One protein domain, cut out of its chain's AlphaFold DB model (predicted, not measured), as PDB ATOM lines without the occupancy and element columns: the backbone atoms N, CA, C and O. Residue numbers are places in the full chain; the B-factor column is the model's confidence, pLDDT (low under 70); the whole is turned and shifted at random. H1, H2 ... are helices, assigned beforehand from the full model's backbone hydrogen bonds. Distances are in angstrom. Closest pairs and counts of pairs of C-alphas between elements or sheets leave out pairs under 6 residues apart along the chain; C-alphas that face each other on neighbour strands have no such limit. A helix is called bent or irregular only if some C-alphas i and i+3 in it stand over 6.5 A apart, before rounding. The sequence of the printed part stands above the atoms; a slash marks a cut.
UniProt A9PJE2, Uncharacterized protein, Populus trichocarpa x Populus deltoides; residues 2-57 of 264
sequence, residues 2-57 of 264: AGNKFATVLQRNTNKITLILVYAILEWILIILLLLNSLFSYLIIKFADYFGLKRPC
ATOM      1  N   ALA A   2     -28.007  32.584  63.002       48.25
ATOM      2  CA  ALA A   2     -27.637  31.558  62.027       48.25
ATOM      3  C   ALA A   2     -26.553  32.123  61.100       48.25
ATOM      4  O   ALA A   2     -26.818  33.066  60.358       48.25
ATOM      5  N   GLY A   3     -25.333  31.585  61.184       56.22
ATOM      6  CA  GLY A   3     -24.253  31.942  60.269       56.22
ATOM      7  C   GLY A   3     -24.720  31.744  58.830       56.22
ATOM      8  O   GLY A   3     -25.307  30.711  58.493       56.22
ATOM      9  N   ASN A   4     -24.513  32.752  57.990       71.94
ATOM     10  CA  ASN A   4     -24.787  32.683  56.563       71.94
ATOM     11  C   ASN A   4     -24.089  31.446  55.968       71.94
ATOM     12  O   ASN A   4     -22.866  31.339  55.954       71.94
ATOM     13  N   LYS A   5     -24.880  30.495  55.453       69.81
ATOM     14  CA  LYS A   5     -24.389  29.227  54.873       69.81
ATOM     15  C   LYS A   5     -23.360  29.448  53.755       69.81
ATOM     16  O   LYS A   5     -22.520  28.597  53.497       69.81
ATOM     17  N   PHE A   6     -23.409  30.614  53.121       66.69
ATOM     18  CA  PHE A   6     -22.465  31.034  52.095       66.69
ATOM     19  C   PHE A   6     -21.048  31.266  52.634       66.69
ATOM     20  O   PHE A   6     -20.095  30.851  51.985       66.69
ATOM     21  N   ALA A   7     -20.884  31.846  53.828       64.69
ATOM     22  CA  ALA A   7     -19.554  32.107  54.380       64.69
ATOM     23  C   ALA A   7     -18.830  30.811  54.768       64.69
ATOM     24  O   ALA A   7     -17.635  30.671  54.522       64.69
ATOM     25  N   THR A   8     -19.561  29.829  55.309       67.00
ATOM     26  CA  THR A   8     -18.983  28.542  55.721       67.00
ATOM     27  C   THR A   8     -18.617  27.651  54.534       67.00
ATOM     28  O   THR A   8     -17.619  26.937  54.599       67.00
ATOM     29  N   VAL A   9     -19.376  27.711  53.434       64.81
ATOM     30  CA  VAL A   9     -19.056  26.997  52.184       64.81
ATOM     31  C   VAL A   9     -17.863  27.638  51.473       64.81
ATOM     32  O   VAL A   9     -16.993  26.921  50.980       64.81
ATOM     33  N   LEU A  10     -17.780  28.971  51.472       64.44
ATOM     34  CA  LEU A  10     -16.692  29.699  50.829       64.44
ATOM     35  C   LEU A  10     -15.362  29.494  51.575       64.44
ATOM     36  O   LEU A  10     -14.364  29.108  50.969       64.44
ATOM     37  N   GLN A  11     -15.366  29.628  52.905       63.91
ATOM     38  CA  GLN A  11     -14.176  29.475  53.750       63.91
ATOM     39  C   GLN A  11     -13.582  28.056  53.725       63.91
ATOM     40  O   GLN A  11     -12.383  27.888  53.936       63.91
ATOM     41  N   ARG A  12     -14.395  27.024  53.456       65.75
ATOM     42  CA  ARG A  12     -13.950  25.622  53.483       65.75
ATOM     43  C   ARG A  12     -13.123  25.213  52.257       65.75
ATOM     44  O   ARG A  12     -12.480  24.172  52.315       65.75
ATOM     45  N   ASN A  13     -13.147  25.988  51.168       63.12
ATOM     46  CA  ASN A  13     -12.674  25.509  49.863       63.12
ATOM     47  C   ASN A  13     -11.864  26.520  49.029       63.12
ATOM     48  O   ASN A  13     -11.647  26.270  47.846       63.12
ATOM     49  N   THR A  14     -11.439  27.667  49.578       61.47
ATOM     50  CA  THR A  14     -10.855  28.734  48.743       61.47
ATOM     51  C   THR A  14      -9.580  29.385  49.280       61.47
ATOM     52  O   THR A  14      -9.441  29.692  50.462       61.47
ATOM     53  N   ASN A  15      -8.639  29.626  48.360       77.56
ATOM     54  CA  ASN A  15      -7.456  30.458  48.573       77.56
ATOM     55  C   ASN A  15      -7.866  31.931  48.748       77.56
ATOM     56  O   ASN A  15      -8.888  32.359  48.208       77.56
ATOM     57  N   LYS A  16      -7.036  32.738  49.428       80.62
ATOM     58  CA  LYS A  16      -7.285  34.178  49.669       80.62
ATOM     59  C   LYS A  16      -7.683  34.945  48.396       80.62
ATOM     60  O   LYS A  16      -8.563  35.794  48.443       80.62
ATOM     61  N   ILE A  17      -7.082  34.596  47.258       83.31
ATOM     62  CA  ILE A  17      -7.357  35.207  45.948       83.31
ATOM     63  C   ILE A  17      -8.790  34.913  45.475       83.31
ATOM     64  O   ILE A  17      -9.476  35.802  44.981       83.31
ATOM     65  N   THR A  18      -9.281  33.688  45.659       83.94
ATOM     66  CA  THR A  18     -10.635  33.303  45.244       83.94
ATOM     67  C   THR A  18     -11.704  33.971  46.111       83.94
ATOM     68  O   THR A  18     -12.754  34.334  45.591       83.94
ATOM     69  N   LEU A  19     -11.433  34.201  47.403       83.12
ATOM     70  CA  LEU A  19     -12.319  34.994  48.265       83.12
ATOM     71  C   LEU A  19     -12.472  36.427  47.747       83.12
ATOM     72  O   LEU A  19     -13.594  36.921  47.642       83.12
ATOM     73  N   ILE A  20     -11.354  37.060  47.378       87.25
ATOM     74  CA  ILE A  20     -11.344  38.413  46.809       87.25
ATOM     75  C   ILE A  20     -12.106  38.436  45.476       87.25
ATOM     76  O   ILE A  20     -12.937  39.314  45.273       87.25
ATOM     77  N   LEU A  21     -11.897  37.443  44.602       89.44
ATOM     78  CA  LEU A  21     -12.608  37.338  43.322       89.44
ATOM     79  C   LEU A  21     -14.124  37.179  43.506       89.44
ATOM     80  O   LEU A  21     -14.898  37.837  42.817       89.44
ATOM     81  N   VAL A  22     -14.564  36.322  44.431       88.88
ATOM     82  CA  VAL A  22     -15.995  36.111  44.694       88.88
ATOM     83  C   VAL A  22     -16.636  37.367  45.272       88.88
ATOM     84  O   VAL A  22     -17.728  37.732  44.845       88.88
ATOM     85  N   TYR A  23     -15.962  38.050  46.199       86.75
ATOM     86  CA  TYR A  23     -16.458  39.312  46.738       86.75
ATOM     87  C   TYR A  23     -16.553  40.388  45.653       86.75
ATOM     88  O   TYR A  23     -17.605  41.004  45.517       86.75
ATOM     89  N   ALA A  24     -15.527  40.517  44.807       93.06
ATOM     90  CA  ALA A  24     -15.567  41.412  43.659       93.06
ATOM     91  C   ALA A  24     -16.762  41.085  42.749       93.06
ATOM     92  O   ALA A  24     -17.552  41.967  42.442       93.06
ATOM     93  N   ILE A  25     -16.961  39.821  42.357       92.94
ATOM     94  CA  ILE A  25     -18.102  39.414  41.514       92.94
ATOM     95  C   ILE A  25     -19.443  39.758  42.180       92.94
ATOM     96  O   ILE A  25     -20.352  40.229  41.501       92.94
ATOM     97  N   LEU A  26     -19.580  39.554  43.493       90.56
ATOM     98  CA  LEU A  26     -20.790  39.928  44.230       90.56
ATOM     99  C   LEU A  26     -21.032  41.442  44.198       90.56
ATOM    100  O   LEU A  26     -22.163  41.862  43.959       90.56
ATOM    101  N   GLU A  27     -19.993  42.256  44.386       93.75
ATOM    102  CA  GLU A  27     -20.084  43.714  44.253       93.75
ATOM    103  C   GLU A  27     -20.470  44.130  42.831       93.75
ATOM    104  O   GLU A  27     -21.390  44.925  42.654       93.75
ATOM    105  N   TRP A  28     -19.844  43.540  41.809       97.00
ATOM    106  CA  TRP A  28     -20.200  43.771  40.407       97.00
ATOM    107  C   TRP A  28     -21.671  43.430  40.134       97.00
ATOM    108  O   TRP A  28     -22.369  44.210  39.487       97.00
ATOM    109  N   ILE A  29     -22.177  42.312  40.665       94.50
ATOM    110  CA  ILE A  29     -23.593  41.933  40.548       94.50
ATOM    111  C   ILE A  29     -24.492  42.959  41.245       94.50
ATOM    112  O   ILE A  29     -25.507  43.353  40.673       94.50
ATOM    113  N   LEU A  30     -24.136  43.423  42.446       92.25
ATOM    114  CA  LEU A  30     -24.899  44.457  43.152       92.25
ATOM    115  C   LEU A  30     -24.957  45.760  42.353       92.25
ATOM    116  O   LEU A  30     -26.038  46.329  42.203       92.25
ATOM    117  N   ILE A  31     -23.832  46.204  41.790       94.50
ATOM    118  CA  ILE A  31     -23.773  47.395  40.933       94.50
ATOM    119  C   ILE A  31     -24.691  47.217  39.719       94.50
ATOM    120  O   ILE A  31     -25.507  48.092  39.435       94.50
ATOM    121  N   ILE A  32     -24.627  46.067  39.039       93.94
ATOM    122  CA  ILE A  32     -25.495  45.766  37.893       93.94
ATOM    123  C   ILE A  32     -26.973  45.777  38.303       93.94
ATOM    124  O   ILE A  32     -27.786  46.383  37.612       93.94
ATOM    125  N   LEU A  33     -27.341  45.161  39.430       86.81
ATOM    126  CA  LEU A  33     -28.723  45.152  39.927       86.81
ATOM    127  C   LEU A  33     -29.225  46.558  40.272       86.81
ATOM    128  O   LEU A  33     -30.380  46.882  39.996       86.81
ATOM    129  N   LEU A  34     -28.383  47.412  40.852       91.00
ATOM    130  CA  LEU A  34     -28.733  48.806  41.135       91.00
ATOM    131  C   LEU A  34     -28.947  49.605  39.844       91.00
ATOM    132  O   LEU A  34     -29.939  50.325  39.721       91.00
ATOM    133  N   LEU A  35     -28.063  49.433  38.858       88.88
ATOM    134  CA  LEU A  35     -28.208  50.055  37.541       88.88
ATOM    135  C   LEU A  35     -29.474  49.577  36.830       88.88
ATOM    136  O   LEU A  35     -30.212  50.391  36.279       88.88
ATOM    137  N   LEU A  36     -29.761  48.276  36.887       89.00
ATOM    138  CA  LEU A  36     -30.982  47.705  36.335       89.00
ATOM    139  C   LEU A  36     -32.221  48.274  37.017       89.00
ATOM    140  O   LEU A  36     -33.153  48.628  36.314       89.00
ATOM    141  N   ASN A  37     -32.242  48.436  38.343       84.94
ATOM    142  CA  ASN A  37     -33.370  49.075  39.030       84.94
ATOM    143  C   ASN A  37     -33.626  50.497  38.514       84.94
ATOM    144  O   ASN A  37     -34.763  50.832  38.195       84.94
ATOM    145  N   SER A  38     -32.571  51.300  38.360       82.19
ATOM    146  CA  SER A  38     -32.677  52.644  37.780       82.19
ATOM    147  C   SER A  38     -33.199  52.607  36.336       82.19
ATOM    148  O   SER A  38     -34.125  53.338  35.976       82.19
ATOM    149  N   LEU A  39     -32.667  51.694  35.517       83.19
ATOM    150  CA  LEU A  39     -33.095  51.502  34.134       83.19
ATOM    151  C   LEU A  39     -34.553  51.035  34.049       83.19
ATOM    152  O   LEU A  39     -35.306  51.543  33.226       83.19
ATOM    153  N   PHE A  40     -34.972  50.102  34.901       79.38
ATOM    154  CA  PHE A  40     -36.350  49.635  34.975       79.38
ATOM    155  C   PHE A  40     -37.281  50.765  35.387       79.38
ATOM    156  O   PHE A  40     -38.304  50.941  34.740       79.38
ATOM    157  N   SER A  41     -36.922  51.581  36.381       75.69
ATOM    158  CA  SER A  41     -37.701  52.774  36.726       75.69
ATOM    159  C   SER A  41     -37.849  53.718  35.531       75.69
ATOM    160  O   SER A  41     -38.959  54.151  35.232       75.69
ATOM    161  N   TYR A  42     -36.766  53.980  34.793       79.44
ATOM    162  CA  TYR A  42     -36.809  54.801  33.580       79.44
ATOM    163  C   TYR A  42     -37.698  54.193  32.486       79.44
ATOM    164  O   TYR A  42     -38.520  54.891  31.891       79.44
ATOM    165  N   LEU A  43     -37.570  52.887  32.235       75.44
ATOM    166  CA  LEU A  43     -38.393  52.179  31.260       75.44
ATOM    167  C   LEU A  43     -39.864  52.200  31.667       75.44
ATOM    168  O   LEU A  43     -40.692  52.505  30.823       75.44
ATOM    169  N   ILE A  44     -40.196  51.944  32.932       78.00
ATOM    170  CA  ILE A  44     -41.574  51.985  33.444       78.00
ATOM    171  C   ILE A  44     -42.195  53.364  33.202       78.00
ATOM    172  O   ILE A  44     -43.319  53.441  32.712       78.00
ATOM    173  N   ILE A  45     -41.453  54.445  33.468       71.12
ATOM    174  CA  ILE A  45     -41.907  55.816  33.194       71.12
ATOM    175  C   ILE A  45     -42.126  56.019  31.689       71.12
ATOM    176  O   ILE A  45     -43.182  56.488  31.279       71.12
ATOM    177  N   LYS A  46     -41.166  55.612  30.851       73.94
ATOM    178  CA  LYS A  46     -41.259  55.754  29.391       73.94
ATOM    179  C   LYS A  46     -42.381  54.907  28.783       73.94
ATOM    180  O   LYS A  46     -43.019  55.333  27.828       73.94
ATOM    181  N   PHE A  47     -42.628  53.717  29.323       71.94
ATOM    182  CA  PHE A  47     -43.738  52.857  28.928       71.94
ATOM    183  C   PHE A  47     -45.073  53.481  29.337       71.94
ATOM    184  O   PHE A  47     -45.976  53.534  28.508       71.94
ATOM    185  N   ALA A  48     -45.193  54.007  30.558       71.75
ATOM    186  CA  ALA A  48     -46.389  54.733  30.984       71.75
ATOM    187  C   ALA A  48     -46.668  55.942  30.072       71.75
ATOM    188  O   ALA A  48     -47.797  56.101  29.610       71.75
ATOM    189  N   ASP A  49     -45.627  56.710  29.730       63.88
ATOM    190  CA  ASP A  49     -45.716  57.844  28.806       63.88
ATOM    191  C   ASP A  49     -46.110  57.399  27.379       63.88
ATOM    192  O   ASP A  49     -46.946  58.038  26.747       63.88
ATOM    193  N   TYR A  50     -45.560  56.285  26.874       66.12
ATOM    194  CA  TYR A  50     -45.869  55.753  25.537       66.12
ATOM    195  C   TYR A  50     -47.322  55.283  25.403       66.12
ATOM    196  O   TYR A  50     -47.959  55.499  24.375       66.12
ATOM    197  N   PHE A  51     -47.860  54.653  26.447       70.38
ATOM    198  CA  PHE A  51     -49.255  54.209  26.487       70.38
ATOM    199  C   PHE A  51     -50.228  55.317  26.931       70.38
ATOM    200  O   PHE A  51     -51.428  55.064  27.028       70.38
ATOM    201  N   GLY A  52     -49.738  56.535  27.199       51.75
ATOM    202  CA  GLY A  52     -50.566  57.668  27.620       51.75
ATOM    203  C   GLY A  52     -51.237  57.473  28.984       51.75
ATOM    204  O   GLY A  52     -52.247  58.114  29.272       51.75
ATOM    205  N   LEU A  53     -50.704  56.580  29.824       54.09
ATOM    206  CA  LEU A  53     -51.176  56.390  31.194       54.09
ATOM    207  C   LEU A  53     -50.619  57.521  32.072       54.09
ATOM    208  O   LEU A  53     -49.454  57.898  31.949       54.09
ATOM    209  N   LYS A  54     -51.442  58.057  32.987       53.12
ATOM    210  CA  LYS A  54     -51.017  59.053  33.990       53.12
ATOM    211  C   LYS A  54     -49.761  58.532  34.698       53.12
ATOM    212  O   LYS A  54     -49.801  57.437  35.259       53.12
ATOM    213  N   ARG A  55     -48.654  59.295  34.647       53.56
ATOM    214  CA  ARG A  55     -47.373  58.904  35.262       53.56
ATOM    215  C   ARG A  55     -47.608  58.452  36.704       53.56
ATOM    216  O   ARG A  55     -48.054  59.271  37.512       53.56
ATOM    217  N   PRO A  56     -47.307  57.190  37.053       53.91
ATOM    218  CA  PRO A  56     -47.395  56.758  38.432       53.91
ATOM    219  C   PRO A  56     -46.265  57.443  39.200       53.91
ATOM    220  O   PRO A  56     -45.084  57.171  38.989       53.91
ATOM    221  N   CYS A  57     -46.617  58.364  40.089       54.38
ATOM    222  CA  CYS A  57     -45.711  58.806  41.139       54.38
ATOM    223  C   CYS A  57     -45.237  57.567  41.909       54.38
ATOM    224  O   CYS A  57     -46.058  56.814  42.429       54.38
TER     225      CYS A  57
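This is residues 2 to 57 of the 264 residues of an uncharacterized protein of Populus trichocarpa x Populus deltoides (UniProt A9PJE2). One long, nearly straight helix, H2, makes the length of the model, with a hook at each end: the short helix H1 turns back near its first residues, and the unnamed residues 51 to 57 fold back at its other end. Between these hooks residues 23 to 43 of H2 stand free. The printed part has 56 residues with two named helices, H1 then H2 along the chain, and no named strand; the class is all helix. It is extended, with a radius of gyration of the C-alphas of 19.1 A, and its C-alphas span 55 by 26 by 13 A, a rod in outline.

H2 holds residues 16 to 50 and measures 50.4 A from first to last C-alpha. It begins at C-alpha 16, at (-7.285, 34.178, 49.669), and ends at C-alpha 50, at (-45.869, 55.753, 25.537). H1 holds residues 5 to 11, from C-alpha 5 at (-24.389, 29.227, 54.873), and measures 10.3 A.

H2 is not bent. H1 and H2 are close but not clearly touching, with 2 pairs of C-alphas within 8 A. Their closest C-alphas, those of Leu 10 and Leu 19, are 7.3 A apart. They run opposite ways at a steep tilt of 41 degrees. In H1 and H2 every O i to N i+4 pair is within hydrogen-bond range.

The C-alphas of Asn 15 and Gly 52 are the two farthest apart, at 55.1 A. The printed part has no cut, and the link from H1 to H2, 4 residues, is tight. The mean pLDDT of the printed part is 75.6; residues 2 to 3, 5 to 14, 49 to 50 and 52 to 57 are under 70.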